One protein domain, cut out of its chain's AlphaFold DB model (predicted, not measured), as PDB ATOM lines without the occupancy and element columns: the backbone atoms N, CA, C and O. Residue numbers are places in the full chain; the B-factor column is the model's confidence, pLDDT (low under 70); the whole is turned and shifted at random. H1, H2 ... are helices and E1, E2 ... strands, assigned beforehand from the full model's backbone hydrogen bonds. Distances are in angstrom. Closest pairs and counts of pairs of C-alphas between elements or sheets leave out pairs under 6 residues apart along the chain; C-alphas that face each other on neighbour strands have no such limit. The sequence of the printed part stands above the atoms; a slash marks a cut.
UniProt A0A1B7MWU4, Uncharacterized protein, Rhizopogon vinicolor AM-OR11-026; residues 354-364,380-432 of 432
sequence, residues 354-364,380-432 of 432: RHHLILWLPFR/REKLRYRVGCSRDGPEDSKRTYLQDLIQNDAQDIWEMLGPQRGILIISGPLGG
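This is residues 354 to 364 and 380 to 432 of the 432 residues of an uncharacterized protein of Rhizopogon vinicolor AM-OR11-026 (UniProt A0A1B7MWU4). A small parallel sheet, in order E2 E1 E3, is grazed by two short helices, H1 and H2, which make a corner; residues 387 to 401 form a long loop. The 64 printed residues, under half in named elements, run E1, E2, H1, H2, E3, mixed in class. The whole is only just loose, close to compact, with a radius of gyration of the C-alphas of 13.1 A, spanning 40 by 23 by 20 A.

E1, residues 357 to 360, is parallel to E2, residues 383 to 386, and E3, residues 423 to 426; N 384 and O 357, 3.2 A, and N 425 and O 358, 2.8 A, are within hydrogen-bond range. H1, residues 402 to 408, and H2, residues 410 to 417, only graze the sheet; every O i to N i+4 pair is within range. E2, H1 H2, E3 form a split strand-helix-strand unit, E1 between its parallel strands, with a right-handed crossover.

E1 begins at C-alpha 357 (153.830, 121.159, 122.730); E3 ends at C-alpha 426 (155.177, 122.563, 133.450).

Residues 365 to 379 are not printed; C-alphas 364 and 380 are 26.0 A apart. E1 has mean pLDDT 42.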
ATOM      1  N   ARG A 354     151.264 115.047 114.408       42.38
ATOM      2  CA  ARG A 354     150.449 114.767 115.590       42.38
ATOM      3  C   ARG A 354     151.036 115.253 116.912       42.38
ATOM      4  O   ARG A 354     150.315 115.234 117.895       42.38
ATOM      5  N   HIS A 355     152.286 115.705 116.969       42.44
ATOM      6  CA  HIS A 355     152.874 116.113 118.245       42.44
ATOM      7  C   HIS A 355     152.513 117.556 118.608       42.44
ATOM      8  O   HIS A 355     152.712 118.492 117.824       42.44
ATOM      9  N   HIS A 356     152.004 117.732 119.826       43.34
ATOM     10  CA  HIS A 356     151.666 119.026 120.410       43.34
ATOM     11  C   HIS A 356     152.625 119.351 121.558       43.34
ATOM     12  O   HIS A 356     153.041 118.468 122.311       43.34
ATOM     13  N   LEU A 357     152.995 120.630 121.658       38.41
ATOM     14  CA  LEU A 357     153.830 121.159 122.730       38.41
ATOM     15  C   LEU A 357     152.994 122.132 123.552       38.41
ATOM     16  O   LEU A 357     152.480 123.123 123.019       38.41
ATOM     17  N   ILE A 358     152.875 121.854 124.847       44.06
ATOM     18  CA  ILE A 358     152.238 122.764 125.794       44.06
ATOM     19  C   ILE A 358     153.291 123.247 126.778       44.06
ATOM     20  O   ILE A 358     153.844 122.462 127.542       44.06
ATOM     21  N   LEU A 359     153.575 124.548 126.733       37.50
ATOM     22  CA  LEU A 359     154.530 125.200 127.623       37.50
ATOM     23  C   LEU A 359     153.773 126.055 128.625       37.50
ATOM     24  O   LEU A 359     153.068 126.981 128.223       37.50
ATOM     25  N   TRP A 360     153.932 125.778 129.915       46.62
ATOM     26  CA  TRP A 360     153.368 126.606 130.975       46.62
ATOM     27  C   TRP A 360     154.471 127.289 131.753       46.62
ATOM     28  O   TRP A 360     155.310 126.628 132.367       46.62
ATOM     29  N   LEU A 361     154.465 128.622 131.723       37.62
ATOM     30  CA  LEU A 361     155.408 129.438 132.472       37.62
ATOM     31  C   LEU A 361     154.649 130.310 133.481       37.62
ATOM     32  O   LEU A 361     153.619 130.897 133.142       37.62
ATOM     33  N   PRO A 362     155.161 130.447 134.706       38.59
ATOM     34  CA  PRO A 362     154.703 131.459 135.640       38.59
ATOM     35  C   PRO A 362     155.331 132.798 135.271       38.59
ATOM     36  O   PRO A 362     156.528 132.876 135.000       38.59
ATOM     37  N   PHE A 363     154.536 133.862 135.306       38.31
ATOM     38  CA  PHE A 363     155.018 135.216 135.050       38.31
ATOM     39  C   PHE A 363     155.089 136.028 136.344       38.31
ATOM     40  O   PHE A 363     154.248 135.864 137.225       38.31
ATOM     41  N   ARG A 364     156.074 136.929 136.425       38.59
ATOM     42  CA  ARG A 364     156.186 137.957 137.465       38.59
ATOM     43  C   ARG A 364     156.587 139.275 136.804       38.59
ATOM     44  O   ARG A 364     157.773 139.547 136.684       38.59
ATOM     45  N   ARG A 380     152.888 128.535 112.332       45.84
ATOM     46  CA  ARG A 380     152.065 129.327 113.268       45.84
ATOM     47  C   ARG A 380     151.013 128.604 114.142       45.84
ATOM     48  O   ARG A 380     150.277 129.304 114.825       45.84
ATOM     49  N   GLU A 381     150.910 127.274 114.176       53.31
ATOM     50  CA  GLU A 381     149.667 126.617 114.636       53.31
ATOM     51  C   GLU A 381     149.775 125.538 115.733       53.31
ATOM     52  O   GLU A 381     148.739 125.006 116.119       53.31
ATOM     53  N   LYS A 382     150.952 125.199 116.289       69.69
ATOM     54  CA  LYS A 382     151.050 124.014 117.190       69.69
ATOM     55  C   LYS A 382     151.522 124.223 118.624       69.69
ATOM     56  O   LYS A 382     151.453 123.281 119.410       69.69
ATOM     57  N   LEU A 383     151.959 125.423 118.995       77.88
ATOM     58  CA  LEU A 383     152.332 125.712 120.381       77.88
ATOM     59  C   LEU A 383     151.130 126.291 121.126       77.88
ATOM     60  O   LEU A 383     150.660 127.379 120.784       77.88
ATOM     61  N   ARG A 384     150.659 125.599 122.168       81.56
ATOM     62  CA  ARG A 384     149.628 126.131 123.066       81.56
ATOM     63  C   ARG A 384     150.273 126.515 124.392       81.56
ATOM     64  O   ARG A 384     150.863 125.692 125.080       81.56
ATOM     65  N   TYR A 385     150.175 127.790 124.739       84.62
ATOM     66  CA  TYR A 385     150.782 128.358 125.939       84.62
ATOM     67  C   TYR A 385     149.691 128.773 126.931       84.62
ATOM     68  O   TYR A 385     148.710 129.409 126.535       84.62
ATOM     69  N   ARG A 386     149.853 128.427 128.216       86.56
ATOM     70  CA  ARG A 386     148.990 128.905 129.313       86.56
ATOM     71  C   ARG A 386     149.841 129.495 130.429       86.56
ATOM     72  O   ARG A 386     150.978 129.082 130.645       86.56
ATOM     73  N   VAL A 387     149.253 130.440 131.157       84.19
ATOM     74  CA  VAL A 387     149.883 131.100 132.304       84.19
ATOM     75  C   VAL A 387     149.043 130.836 133.539       84.19
ATOM     76  O   VAL A 387     147.873 131.212 133.577       84.19
ATOM     77  N   GLY A 388     149.644 130.199 134.541       82.06
ATOM     78  CA  GLY A 388     149.071 130.103 135.881       82.06
ATOM     79  C   GLY A 388     149.480 131.318 136.710       82.06
ATOM     80  O   GLY A 388     150.671 131.604 136.842       82.06
ATOM     81  N   CYS A 389     148.508 132.008 137.300       83.06
ATOM     82  CA  CYS A 389     148.720 133.202 138.118       83.06
ATOM     83  C   CYS A 389     148.388 132.888 139.584       83.06
ATOM     84  O   CYS A 389     147.299 133.179 140.075       83.06
ATOM     85  N   SER A 390     149.335 132.259 140.290       70.19
ATOM     86  CA  SER A 390     149.163 131.845 141.698       70.19
ATOM     87  C   SER A 390     149.266 133.013 142.698       70.19
ATOM     88  O   SER A 390     148.614 133.010 143.750       70.19
ATOM     89  N   ARG A 391     150.078 134.035 142.383       68.19
ATOM     90  CA  ARG A 391     150.364 135.169 143.287       68.19
ATOM     91  C   ARG A 391     149.758 136.497 142.816       68.19
ATOM     92  O   ARG A 391     149.216 137.206 143.658       68.19
ATOM     93  N   ASP A 392     149.773 136.771 141.511       67.19
ATOM     94  CA  ASP A 392     149.438 138.088 140.958       67.19
ATOM     95  C   ASP A 392     148.094 138.061 140.207       67.19
ATOM     96  O   ASP A 392     147.985 137.532 139.101       67.19
ATOM     97  N   GLY A 393     147.060 138.635 140.818       77.69
ATOM     98  CA  GLY A 393     145.752 138.891 140.213       77.69
ATOM     99  C   GLY A 393     145.056 140.040 140.952       77.69
ATOM    100  O   GLY A 393     145.420 140.299 142.101       77.69
ATOM    101  N   PRO A 394     144.101 140.755 140.323       83.50
ATOM    102  CA  PRO A 394     143.310 141.780 141.001       83.50
ATOM    103  C   PRO A 394     142.745 141.255 142.325       83.50
ATOM    104  O   PRO A 394     142.266 140.113 142.367       83.50
ATOM    105  N   GLU A 395     142.779 142.081 143.377       85.81
ATOM    106  CA  GLU A 395     141.970 141.833 144.575       85.81
ATOM    107  C   GLU A 395     140.521 141.568 144.116       85.81
ATOM    108  O   GLU A 395     140.034 142.214 143.190       85.81
ATOM    109  N   ASP A 396     139.895 140.524 144.666       88.94
ATOM    110  CA  ASP A 396     138.565 139.990 144.306       88.94
ATOM    111  C   ASP A 396     138.443 139.111 143.044       88.94
ATOM    112  O   ASP A 396     137.371 138.559 142.781       88.94
ATOM    113  N   SER A 397     139.518 138.874 142.287       87.25
ATOM    114  CA  SER A 397     139.493 137.886 141.194       87.25
ATOM    115  C   SER A 397     139.860 136.474 141.673       87.25
ATOM    116  O   SER A 397     140.784 136.282 142.468       87.25
ATOM    117  N   LYS A 398     139.149 135.446 141.176       88.25
ATOM    118  CA  LYS A 398     139.524 134.045 141.431       88.25
ATOM    119  C   LYS A 398     140.911 133.800 140.827       88.25
ATOM    120  O   LYS A 398     141.083 133.857 139.610       88.25
ATOM    121  N   ARG A 399     141.889 133.497 141.682       86.12
ATOM    122  CA  ARG A 399     143.235 133.103 141.250       86.12
ATOM    123  C   ARG A 399     143.144 131.826 140.424       86.12
ATOM    124  O   ARG A 399     142.419 130.906 140.792       86.12
ATOM    125  N   THR A 400     143.862 131.800 139.308       87.94
ATOM    126  CA  THR A 400     143.960 130.614 138.454       87.94
ATOM    127  C   THR A 400     145.282 129.937 138.761       87.94
ATOM    128  O   THR A 400     146.348 130.400 138.343       87.94
ATOM    129  N   TYR A 401     145.217 128.867 139.539       84.81
ATOM    130  CA  TYR A 401     146.371 128.051 139.861       84.81
ATOM    131  C   TYR A 401     146.729 127.155 138.681       84.81
ATOM    132  O   TYR A 401     145.926 126.880 137.792       84.81
ATOM    133  N   LEU A 402     147.961 126.658 138.704       83.19
ATOM    134  CA  LEU A 402     148.421 125.657 137.753       83.19
ATOM    135  C   LEU A 402     147.468 124.452 137.706       83.19
ATOM    136  O   LEU A 402     147.123 123.987 136.632       83.19
ATOM    137  N   GLN A 403     146.996 123.999 138.871       82.44
ATOM    138  CA  GLN A 403     146.061 122.880 138.991       82.44
ATOM    139  C   GLN A 403     144.722 123.169 138.302       82.44
ATOM    140  O   GLN A 403     144.192 122.278 137.646       82.44
ATOM    141  N   ASP A 404     144.214 124.406 138.383       85.31
ATOM    142  CA  ASP A 404     142.996 124.802 137.666       85.31
ATOM    143  C   ASP A 404     143.201 124.686 136.151       85.31
ATOM    144  O   ASP A 404     142.318 124.220 135.438       85.31
ATOM    145  N   LEU A 405     144.379 125.075 135.648       87.75
ATOM    146  CA  LEU A 405     144.711 124.913 134.234       87.75
ATOM    147  C   LEU A 405     144.810 123.436 133.847       87.75
ATOM    148  O   LEU A 405     144.303 123.078 132.789       87.75
ATOM    149  N   ILE A 406     145.412 122.576 134.688       83.62
ATOM    150  CA  ILE A 406     145.514 121.126 134.394       83.62
ATOM    151  C   ILE A 406     144.125 120.537 134.328       83.62
ATOM    152  O   ILE A 406     143.825 119.784 133.415       83.62
ATOM    153  N   GLN A 407     143.265 120.911 135.268       86.25
ATOM    154  CA  GLN A 407     141.910 120.402 135.327       86.25
ATOM    155  C   GLN A 407     141.063 120.880 134.140       86.25
ATOM    156  O   GLN A 407     140.301 120.092 133.584       86.25
ATOM    157  N   ASN A 408     141.222 122.137 133.721       90.69
ATOM    158  CA  ASN A 408     140.507 122.693 132.571       90.69
ATOM    159  C   ASN A 408     140.990 122.106 131.237       90.69
ATOM    160  O   ASN A 408     140.172 121.875 130.351       90.69
ATOM    161  N   ASP A 409     142.293 121.850 131.107       91.00
ATOM    162  CA  ASP A 409     142.907 121.295 129.899       91.00
ATOM    163  C   ASP A 409     143.110 119.761 130.009       91.00
ATOM    164  O   ASP A 409     143.820 119.180 129.194       91.00
ATOM    165  N   ALA A 410     142.503 119.075 130.988       89.44
ATOM    166  CA  ALA A 410     142.811 117.673 131.314       89.44
ATOM    167  C   ALA A 410     142.592 116.716 130.134       89.44
ATOM    168  O   ALA A 410     143.417 115.839 129.886       89.44
ATOM    169  N   GLN A 411     141.501 116.908 129.387       88.81
ATOM    170  CA  GLN A 411     141.194 116.112 128.197       88.81
ATOM    171  C   GLN A 411     142.227 116.342 127.087       88.81
ATOM    172  O   GLN A 411     142.724 115.385 126.502       88.81
ATOM    173  N   ASP A 412     142.597 117.600 126.842       86.50
ATOM    174  CA  ASP A 412     143.587 117.960 125.823       86.50
ATOM    175  C   ASP A 412     144.984 117.453 126.201       86.50
ATOM    176  O   ASP A 412     145.727 116.971 125.350       86.50
ATOM    177  N   ILE A 413     145.340 117.533 127.486       86.56
ATOM    178  CA  ILE A 413     146.587 116.989 128.029       86.56
ATOM    179  C   ILE A 413     146.604 115.467 127.876       86.56
ATOM    180  O   ILE A 413     147.620 114.923 127.457       86.56
ATOM    181  N   TRP A 414     145.497 114.782 128.171       85.31
ATOM    182  CA  TRP A 414     145.384 113.332 128.001       85.31
ATOM    183  C   TRP A 414     145.532 112.908 126.537       85.31
ATOM    184  O   TRP A 414     146.301 111.999 126.226       85.31
ATOM    185  N   GLU A 415     144.834 113.581 125.622       85.38
ATOM    186  CA  GLU A 415     144.930 113.312 124.185       85.38
ATOM    187  C   GLU A 415     146.334 113.593 123.644       85.38
ATOM    188  O   GLU A 415     146.855 112.809 122.843       85.38
ATOM    189  N   MET A 416     146.959 114.671 124.126       87.81
ATOM    190  CA  MET A 416     148.328 115.034 123.793       87.81
ATOM    191  C   MET A 416     149.320 113.986 124.303       87.81
ATOM    192  O   MET A 416     150.087 113.452 123.511       87.81
ATOM    193  N   LEU A 417     149.335 113.692 125.604       79.50
ATOM    194  CA  LEU A 417     150.335 112.814 126.219       79.50
ATOM    195  C   LEU A 417     150.139 111.341 125.832       79.50
ATOM    196  O   LEU A 417     151.118 110.624 125.651       79.50
ATOM    197  N   GLY A 418     148.892 110.890 125.679       82.94
ATOM    198  CA  GLY A 418     148.576 109.503 125.352       82.94
ATOM    199  C   GLY A 418     148.663 109.220 123.845       82.94
ATOM    200  O   GLY A 418     149.747 108.929 123.335       82.94
ATOM    201  N   PRO A 419     147.541 109.273 123.101       81.12
ATOM    202  CA  PRO A 419     147.503 108.908 121.680       81.12
ATOM    203  C   PRO A 419     148.487 109.675 120.789       81.12
ATOM    204  O   PRO A 419     148.992 109.118 119.814       81.12
ATOM    205  N   GLN A 420     148.736 110.949 121.098       79.38
ATOM    206  CA  GLN A 420     149.539 111.841 120.260       79.38
ATOM    207  C   GLN A 420     151.018 111.885 120.649       79.38
ATOM    208  O   GLN A 420     151.814 112.449 119.898       79.38
ATOM    209  N   ARG A 421     151.394 111.290 121.792       80.94
ATOM    210  CA  ARG A 421     152.772 111.266 122.315       80.94
ATOM    211  C   ARG A 421     153.435 112.650 122.395       80.94
ATOM    212  O   ARG A 421     154.650 112.773 122.263       80.94
ATOM    213  N   GLY A 422     152.637 113.700 122.560       81.44
ATOM    214  CA  GLY A 422     153.088 115.074 122.727       81.44
ATOM    215  C   GLY A 422     153.797 115.295 124.059       81.44
ATOM    216  O   GLY A 422     153.906 114.399 124.891       81.44
ATOM    217  N   ILE A 423     154.295 116.514 124.259       79.81
ATOM    218  CA  ILE A 423     155.111 116.861 125.427       79.81
ATOM    219  C   ILE A 423     154.410 117.961 126.218       79.81
ATOM    220  O   ILE A 423     154.123 119.043 125.694       79.81
ATOM    221  N   LEU A 424     154.179 117.689 127.502       84.19
ATOM    222  CA  LEU A 424     153.723 118.677 128.470       84.19
ATOM    223  C   LEU A 424     154.918 119.216 129.246       84.19
ATOM    224  O   LEU A 424     155.647 118.468 129.890       84.19
ATOM    225  N   ILE A 425     155.083 120.533 129.226       82.31
ATOM    226  CA  ILE A 425     156.095 121.221 130.008       82.31
ATOM    227  C   ILE A 425     155.409 122.099 131.043       82.31
ATOM    228  O   ILE A 425     154.730 123.073 130.709       82.31
ATOM    229  N   ILE A 426     155.669 121.798 132.310       83.25
ATOM    230  CA  ILE A 426     155.177 122.563 133.450       83.25
ATOM    231  C   ILE A 426     156.346 123.299 134.108       83.25
ATOM    232  O   ILE A 426     157.317 122.686 134.547       83.25
ATOM    233  N   SER A 427     156.233 124.619 134.239       77.94
ATOM    234  CA  SER A 427     157.148 125.430 135.041       77.94
ATOM    235  C   SER A 427     156.378 126.179 136.136       77.94
ATOM    236  O   SER A 427     155.300 126.720 135.889       77.94
ATOM    237  N   GLY A 428     156.914 126.178 137.361       70.56
ATOM    238  CA  GLY A 428     156.321 126.784 138.563       70.56
ATOM    239  C   GLY A 428     157.004 128.098 138.981       70.56
ATOM    240  O   GLY A 428     158.169 128.304 138.626       70.56
ATOM    241  N   PRO A 429     156.270 129.029 139.638       51.12
ATOM    242  CA  PRO A 429     156.773 130.352 139.994       51.12
ATOM    243  C   PRO A 429     157.871 130.268 141.033       51.12
ATOM    244  O   PRO A 429     157.989 129.308 141.790       51.12
ATOM    245  N   LEU A 430     158.634 131.347 141.073       44.81
ATOM    246  CA  LEU A 430     159.793 131.486 141.930       44.81
ATOM    247  C   LEU A 430     159.264 131.856 143.296       44.81
ATOM    248  O   LEU A 430     158.655 132.918 143.463       44.81
ATOM    249  N   GLY A 431     159.409 130.936 144.243       46.19
ATOM    250  CA  GLY A 431     159.282 131.259 145.653       46.19
ATOM    251  C   GLY A 431     160.444 132.165 146.022       46.19
ATOM    252  O   GLY A 431     161.467 131.669 146.458       46.19
ATOM    253  N   GLY A 432     160.294 133.458 145.746       39.31
ATOM    254  CA  GLY A 432     160.970 134.496 146.511       39.31
ATOM    255  C   GLY A 432     160.157 134.862 147.736       39.31
ATOM    256  O   GLY A 432     158.931 134.528 147.774       39.31
TER     257      GLY A 432